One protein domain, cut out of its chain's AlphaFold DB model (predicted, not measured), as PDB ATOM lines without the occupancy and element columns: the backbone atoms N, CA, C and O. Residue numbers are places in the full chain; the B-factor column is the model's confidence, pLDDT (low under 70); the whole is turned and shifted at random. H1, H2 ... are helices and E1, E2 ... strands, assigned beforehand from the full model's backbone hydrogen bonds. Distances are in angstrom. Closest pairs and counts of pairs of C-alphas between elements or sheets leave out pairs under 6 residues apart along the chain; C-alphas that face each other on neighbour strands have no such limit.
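What this domain is: This is residues 3 to 58 of the 187 residues of an uncharacterized protein of Mannheimia haemolytica (UniProt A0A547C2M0). A long two-stranded hairpin, E1 and E2, makes an arm with a loop at one end; past its other end come the short helix H1 and a loose tail, residues 43 to 58, without a named element. Residues 39 to 55 stick out, with no packing on the hairpin. The printed part has 56 residues, with two named strands and then one named helix along the chain; the sheet, E1 - E2, is antiparallel. The class is mixed, helices and strands, though only 23 residues are in named elements, under half. The whole is only just loose, close to extended, with a radius of gyration of the C-alphas of 14.8 A, and is elongated, spanning 41 by 26 by 19 A.

Where its parts are: E1, residues 9 to 18, begins at C-alpha 9 (78.288, 24.869, 27.417) and is 23.9 A long. It bends by 53 degrees at residue 12. E2, residues 28 to 35, is 20.5 A long. H1, residues 38 to 42, is 6.3 A long and ends at C-alpha 42 (70.733, 18.140, 43.743).

How they stand to each other: E1 and E2 form a hairpin, antiparallel at 159 degrees, with a short link of 9 residues. C-alphas 18 and 28 face each other at 4.3 A. N 15 and O 32 are within hydrogen-bond range at 2.9 A, as are N 34 and O 13 at 2.9 A. A tight link of 2 residues joins E2 to H1. E1 and H1 are only just apart, with closest C-alphas 8.4 A from each other. In H1 every O i to N i+4 pair is within hydrogen-bond range.

The domain as a whole: The two C-alphas farthest apart, those of Lys 26 and Asp 50, are 41.5 A from each other. Residues 39 to 55, of which 39 to 42 belong to H1, stand free. The printed part has no cut, and no link between named elements is long. The mean pLDDT of the printed part is 79.5; residue 41 and residues 43 to 57 are under 70.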
ATOM      1  N   LYS A   3      85.662  24.853  33.104       82.38
ATOM      2  CA  LYS A   3      84.301  24.847  32.545       82.38
ATOM      3  C   LYS A   3      84.312  25.397  31.117       82.38
ATOM      4  O   LYS A   3      85.049  26.333  30.810       82.38
ATOM      5  N   HIS A   4      83.469  24.857  30.239       83.44
ATOM      6  CA  HIS A   4      83.376  25.286  28.836       83.44
ATOM      7  C   HIS A   4      82.443  26.496  28.657       83.44
ATOM      8  O   HIS A   4      81.589  26.539  27.768       83.44
ATOM      9  N   VAL A   5      82.610  27.500  29.518       77.19
ATOM     10  CA  VAL A   5      81.694  28.644  29.600       77.19
ATOM     11  C   VAL A   5      81.782  29.540  28.364       77.19
ATOM     12  O   VAL A   5      80.757  30.002  27.870       77.19
ATOM     13  N   GLY A   6      82.978  29.678  27.780       75.81
ATOM     14  CA  GLY A   6      83.185  30.455  26.552       75.81
ATOM     15  C   GLY A   6      82.465  29.904  25.313       75.81
ATOM     16  O   GLY A   6      82.215  30.629  24.355       75.81
ATOM     17  N   LEU A   7      82.058  28.631  25.344       77.75
ATOM     18  CA  LEU A   7      81.254  28.002  24.290       77.75
ATOM     19  C   LEU A   7      79.751  28.012  24.616       77.75
ATOM     20  O   LEU A   7      78.958  27.451  23.870       77.75
ATOM     21  N   GLY A   8      79.339  28.608  25.742       75.62
ATOM     22  CA  GLY A   8      77.960  28.538  26.242       75.62
ATOM     23  C   GLY A   8      77.570  27.172  26.829       75.62
ATOM     24  O   GLY A   8      76.424  26.965  27.226       75.62
ATOM     25  N   LEU A   9      78.515  26.230  26.930       81.31
ATOM     26  CA  LEU A   9      78.288  24.869  27.417       81.31
ATOM     27  C   LEU A   9      78.439  24.809  28.942       81.31
ATOM     28  O   LEU A   9      79.425  24.306  29.475       81.31
ATOM     29  N   ARG A  10      77.421  25.311  29.645       76.94
ATOM     30  CA  ARG A  10      77.387  25.410  31.117       76.94
ATOM     31  C   ARG A  10      77.473  24.070  31.864       76.94
ATOM     32  O   ARG A  10      78.025  24.023  32.955       76.94
ATOM     33  N   ASN A  11      77.003  22.976  31.263       82.19
ATOM     34  CA  ASN A  11      76.973  21.658  31.914       82.19
ATOM     35  C   ASN A  11      78.193  20.789  31.569       82.19
ATOM     36  O   ASN A  11      78.186  19.598  31.868       82.19
ATOM     37  N   ARG A  12      79.204  21.325  30.876       87.56
ATOM     38  CA  ARG A  12      80.390  20.561  30.468       87.56
ATOM     39  C   ARG A  12      81.655  21.153  31.062       87.56
ATOM     40  O   ARG A  12      81.821  22.372  31.148       87.56
ATOM     41  N   TYR A  13      82.566  20.266  31.429       88.50
ATOM     42  CA  TYR A  13      83.849  20.631  31.997       88.50
ATOM     43  C   TYR A  13      84.947  19.686  31.525       88.50
ATOM     44  O   TYR A  13      84.696  18.552  31.126       88.50
ATOM     45  N   ARG A  14      86.180  20.177  31.590       91.44
ATOM     46  CA  ARG A  14      87.388  19.397  31.369       91.44
ATOM     47  C   ARG A  14      88.037  19.048  32.701       91.44
ATOM     48  O   ARG A  14      88.226  19.923  33.560       91.44
ATOM     49  N   VAL A  15      88.397  17.778  32.833       92.00
ATOM     50  CA  VAL A  15      89.255  17.264  33.896       92.00
ATOM     51  C   VAL A  15      90.640  17.059  33.304       92.00
ATOM     52  O   VAL A  15      90.820  16.272  32.380       92.00
ATOM     53  N   ASP A  16      91.607  17.800  33.831       92.50
ATOM     54  CA  ASP A  16      93.017  17.646  33.504       92.50
ATOM     55  C   ASP A  16      93.694  16.927  34.676       92.50
ATOM     56  O   ASP A  16      93.634  17.399  35.814       92.50
ATOM     57  N   VAL A  17      94.315  15.781  34.401       92.56
ATOM     58  CA  VAL A  17      95.039  14.959  35.376       92.56
ATOM     59  C   VAL A  17      96.529  15.216  35.203       92.56
ATOM     60  O   VAL A  17      97.064  15.063  34.103       92.56
ATOM     61  N   PHE A  18      97.199  15.601  36.286       93.50
ATOM     62  CA  PHE A  18      98.628  15.899  36.299       93.50
ATOM     63  C   PHE A  18      99.375  14.924  37.199       93.50
ATOM     64  O   PHE A  18      98.878  14.520  38.251       93.50
ATOM     65  N   GLN A  19     100.597  14.587  36.802       89.50
ATOM     66  CA  GLN A  19     101.496  13.793  37.620       89.50
ATOM     67  C   GLN A  19     102.195  14.705  38.638       89.50
ATOM     68  O   GLN A  19     103.128  15.443  38.317       89.50
ATOM     69  N   GLY A  20     101.724  14.660  39.886       89.44
ATOM     70  CA  GLY A  20     102.274  15.429  41.004       89.44
ATOM     71  C   GLY A  20     101.756  16.870  41.099       89.44
ATOM     72  O   GLY A  20     100.790  17.260  40.451       89.44
ATOM     73  N   LYS A  21     102.402  17.685  41.945       89.50
ATOM     74  CA  LYS A  21     101.925  19.040  42.299       89.50
ATOM     75  C   LYS A  21     102.095  20.103  41.207       89.50
ATOM     76  O   LYS A  21     101.548  21.194  41.324       89.50
ATOM     77  N   ASN A  22     102.911  19.838  40.187       89.44
ATOM     78  CA  ASN A  22     103.253  20.837  39.180       89.44
ATOM     79  C   ASN A  22     102.282  20.763  37.993       89.44
ATOM     80  O   ASN A  22     102.401  19.878  37.149       89.44
ATOM     81  N   LEU A  23     101.386  21.748  37.903       88.00
ATOM     82  CA  LEU A  23     100.313  21.850  36.904       88.00
ATOM     83  C   LEU A  23     100.778  22.350  35.520       88.00
ATOM     84  O   LEU A  23      99.972  22.801  34.705       88.00
ATOM     85  N   ALA A  24     102.079  22.306  35.228       90.69
ATOM     86  CA  ALA A  24     102.592  22.644  33.906       90.69
ATOM     87  C   ALA A  24     102.070  21.670  32.835       90.69
ATOM     88  O   ALA A  24     101.968  20.465  33.068       90.69
ATOM     89  N   LYS A  25     101.835  22.174  31.614       87.06
ATOM     90  CA  LYS A  25     101.335  21.386  30.467       87.06
ATOM     91  C   LYS A  25     102.139  20.099  30.221       87.06
ATOM     92  O   LYS A  25     101.555  19.089  29.848       87.06
ATOM     93  N   LYS A  26     103.454  20.136  30.469       90.56
ATOM     94  CA  LYS A  26     104.378  18.997  30.322       90.56
ATOM     95  C   LYS A  26     104.114  17.831  31.283       90.56
ATOM     96  O   LYS A  26     104.460  16.708  30.958       90.56
ATOM     97  N   ASN A  27     103.500  18.089  32.437       89.94
ATOM     98  CA  ASN A  27     103.214  17.073  33.455       89.94
ATOM     99  C   ASN A  27     101.759  16.584  33.391       89.94
ATOM    100  O   ASN A  27     101.305  15.887  34.298       89.94
ATOM    101  N   ARG A  28     100.994  16.996  32.371       92.81
ATOM    102  CA  ARG A  28      99.606  16.569  32.207       92.81
ATOM    103  C   ARG A  28      99.574  15.169  31.607       92.81
ATOM    104  O   ARG A  28      99.928  14.991  30.447       92.81
ATOM    105  N   THR A  29      99.118  14.202  32.390       92.56
ATOM    106  CA  THR A  29      99.029  12.791  32.002       92.56
ATOM    107  C   THR A  29      97.779  12.517  31.176       92.56
ATOM    108  O   THR A  29      97.830  11.761  30.213       92.56
ATOM    109  N   ASN A  30      96.649  13.133  31.536       91.75
ATOM    110  CA  ASN A  30      95.382  12.922  30.840       91.75
ATOM    111  C   ASN A  30      94.525  14.198  30.841       91.75
ATOM    112  O   ASN A  30      94.665  15.065  31.703       91.75
ATOM    113  N   SER A  31      93.647  14.322  29.853       92.38
ATOM    114  CA  SER A  31      92.659  15.385  29.731       92.38
ATOM    115  C   SER A  31      91.408  14.823  29.068       92.38
ATOM    116  O   SER A  31      91.426  14.542  27.871       92.38
ATOM    117  N   TYR A  32      90.307  14.752  29.808       92.50
ATOM    118  CA  TYR A  32      89.022  14.283  29.291       92.50
ATOM    119  C   TYR A  32      87.894  15.263  29.625       92.50
ATOM    120  O   TYR A  32      88.044  16.175  30.445       92.50
ATOM    121  N   GLN A  33      86.784  15.136  28.900       91.94
ATOM    122  CA  GLN A  33      85.622  16.008  29.034       91.94
ATOM    123  C   GLN A  33      84.475  15.235  29.651       91.94
ATOM    124  O   GLN A  33      84.116  14.172  29.158       91.94
ATOM    125  N   GLU A  34      83.860  15.828  30.659       89.94
ATOM    126  CA  GLU A  34      82.723  15.250  31.354       89.94
ATOM    127  C   GLU A  34      81.518  16.179  31.290       89.94
ATOM    128  O   GLU A  34      81.614  17.383  30.994       89.94
ATOM    129  N   LYS A  35      80.350  15.591  31.547       87.69
ATOM    130  CA  LYS A  35      79.086  16.311  31.616       87.69
ATOM    131  C   LYS A  35      78.498  16.179  33.010       87.69
ATOM    132  O   LYS A  35      78.420  15.103  33.580       87.69
ATOM    133  N   TYR A  36      78.028  17.303  33.513       82.50
ATOM    134  CA  TYR A  36      77.286  17.381  34.749       82.50
ATOM    135  C   TYR A  36      75.831  16.931  34.549       82.50
ATOM    136  O   TYR A  36      75.137  17.433  33.652       82.50
ATOM    137  N   ASP A  37      75.369  16.022  35.410       83.06
ATOM    138  CA  ASP A  37      73.952  15.707  35.581       83.06
ATOM    139  C   ASP A  37      73.393  16.489  36.775       83.06
ATOM    140  O   ASP A  37      73.818  16.326  37.921       83.06
ATOM    141  N   LYS A  38      72.406  17.339  36.487       76.56
ATOM    142  CA  LYS A  38      71.765  18.202  37.478       76.56
ATOM    143  C   LYS A  38      71.049  17.399  38.565       76.56
ATOM    144  O   LYS A  38      71.046  17.837  39.710       76.56
ATOM    145  N   LYS A  39      70.508  16.222  38.226       79.31
ATOM    146  CA  LYS A  39      69.801  15.355  39.181       79.31
ATOM    147  C   LYS A  39      70.745  14.775  40.233       79.31
ATOM    148  O   LYS A  39      70.373  14.676  41.395       79.31
ATOM    149  N   ILE A  40      71.972  14.429  39.834       75.62
ATOM    150  CA  ILE A  40      72.981  13.867  40.742       75.62
ATOM    151  C   ILE A  40      73.445  14.925  41.744       75.62
ATOM    152  O   ILE A  40      73.626  14.634  42.916       75.62
ATOM    153  N   PHE A  41      73.617  16.170  41.308       68.19
ATOM    154  CA  PHE A  41      74.114  17.228  42.184       68.19
ATOM    155  C   PHE A  41      73.083  17.758  43.171       68.19
ATOM    156  O   PHE A  41      73.461  18.170  44.261       68.19
ATOM    157  N   GLU A  42      71.797  17.741  42.818       72.06
ATOM    158  CA  GLU A  42      70.733  18.140  43.743       72.06
ATOM    159  C   GLU A  42      70.785  17.320  45.046       72.06
ATOM    160  O   GLU A  42      70.581  17.875  46.122       72.06
ATOM    161  N   LEU A  43      71.210  16.050  44.970       69.44
ATOM    162  CA  LEU A  43      71.453  15.181  46.131       69.44
ATOM    163  C   LEU A  43      72.614  15.653  47.028       69.44
ATOM    164  O   LEU A  43      72.576  15.439  48.237       69.44
ATOM    165  N   TYR A  44      73.631  16.308  46.461       65.00
ATOM    166  CA  TYR A  44      74.791  16.847  47.192       65.00
ATOM    167  C   TYR A  44      74.616  18.314  47.606       65.00
ATOM    168  O   TYR A  44      75.435  18.855  48.349       65.00
ATOM    169  N   LYS A  45      73.534  18.959  47.158       64.19
ATOM    170  CA  LYS A  45      73.224  20.364  47.440       64.19
ATOM    171  C   LYS A  45      72.806  20.616  48.894       64.19
ATOM    172  O   LYS A  45      72.745  21.761  49.324       64.19
ATOM    173  N   SER A  46      72.559  19.562  49.670       61.66
ATOM    174  CA  SER A  46      72.192  19.614  51.093       61.66
ATOM    175  C   SER A  46      73.224  20.310  51.996       61.66
ATOM    176  O   SER A  46      72.889  20.665  53.122       61.66
ATOM    177  N   TYR A  47      74.449  20.539  51.508       60.06
ATOM    178  CA  TYR A  47      75.505  21.293  52.197       60.06
ATOM    179  C   TYR A  47      75.618  22.773  51.785       60.06
ATOM    180  O   TYR A  47      76.428  23.501  52.360       60.06
ATOM    181  N   GLU A  48      74.852  23.238  50.794       65.56
ATOM    182  CA  GLU A  48      74.861  24.649  50.396       65.56
ATOM    183  C   GLU A  48      73.954  25.467  51.326       65.56
ATOM    184  O   GLU A  48      72.788  25.135  51.532       65.56
ATOM    185  N   SER A  49      74.484  26.556  51.891       63.25
ATOM    186  CA  SER A  49      73.701  27.501  52.691       63.25
ATOM    187  C   SER A  49      72.571  28.107  51.857       63.25
ATOM    188  O   SER A  49      72.792  28.470  50.695       63.25
ATOM    189  N   ASP A  50      71.394  28.275  52.459       59.75
ATOM    190  CA  ASP A  50      70.225  28.874  51.812       59.75
ATOM    191  C   ASP A  50      70.594  30.246  51.205       59.75
ATOM    192  O   ASP A  50      70.981  31.175  51.915       59.75
ATOM    193  N   GLY A  51      70.595  30.344  49.869       62.88
ATOM    194  CA  GLY A  51      71.008  31.548  49.130       62.88
ATOM    195  C   GLY A  51      72.335  31.481  48.357       62.88
ATOM    196  O   GLY A  51      72.659  32.446  47.661       62.88
ATOM    197  N   ALA A  52      73.078  30.368  48.386       61.22
ATOM    198  CA  ALA A  52      74.248  30.191  47.520       61.22
ATOM    199  C   ALA A  52      73.827  30.172  46.035       61.22
ATOM    200  O   ALA A  52      73.208  29.229  45.539       61.22
ATOM    201  N   ARG A  53      74.129  31.254  45.310       61.56
ATOM    202  CA  ARG A  53      73.896  31.370  43.864       61.56
ATOM    203  C   ARG A  53      75.217  31.178  43.136       61.56
ATOM    204  O   ARG A  53      76.173  31.909  43.376       61.56
ATOM    205  N   GLU A  54      75.261  30.214  42.220       66.25
ATOM    206  CA  GLU A  54      76.377  30.099  41.285       66.25
ATOM    207  C   GLU A  54      76.474  31.402  40.478       66.25
ATOM    208  O   GLU A  54      75.466  31.898  39.968       66.25
ATOM    209  N   ALA A  55      77.678  31.975  40.383       63.38
ATOM    210  CA  ALA A  55      77.920  33.168  39.585       63.38
ATOM    211  C   ALA A  55      77.622  32.853  38.112       63.38
ATOM    212  O   ALA A  55      78.439  32.265  37.398       63.38
ATOM    213  N   VAL A  56      76.415  33.214  37.668       66.06
ATOM    214  CA  VAL A  56      75.991  33.043  36.282       66.06
ATOM    215  C   VAL A  56      76.912  33.892  35.427       66.06
ATOM    216  O   VAL A  56      76.924  35.119  35.511       66.06
ATOM    217  N   THR A  57      77.736  33.219  34.634       64.19
ATOM    218  CA  THR A  57      78.698  33.894  33.775       64.19
ATOM    219  C   THR A  57      77.971  34.708  32.710       64.19
ATOM    220  O   THR A  57      77.062  34.197  32.051       64.19
ATOM    221  N   ASP A  58      78.388  35.965  32.547       72.94
ATOM    222  CA  ASP A  58      77.825  36.882  31.562       72.94
ATOM    223  C   ASP A  58      77.901  36.275  30.151       72.94
ATOM    224  O   ASP A  58      78.941  35.786  29.699       72.94
TER     225      ASP A  58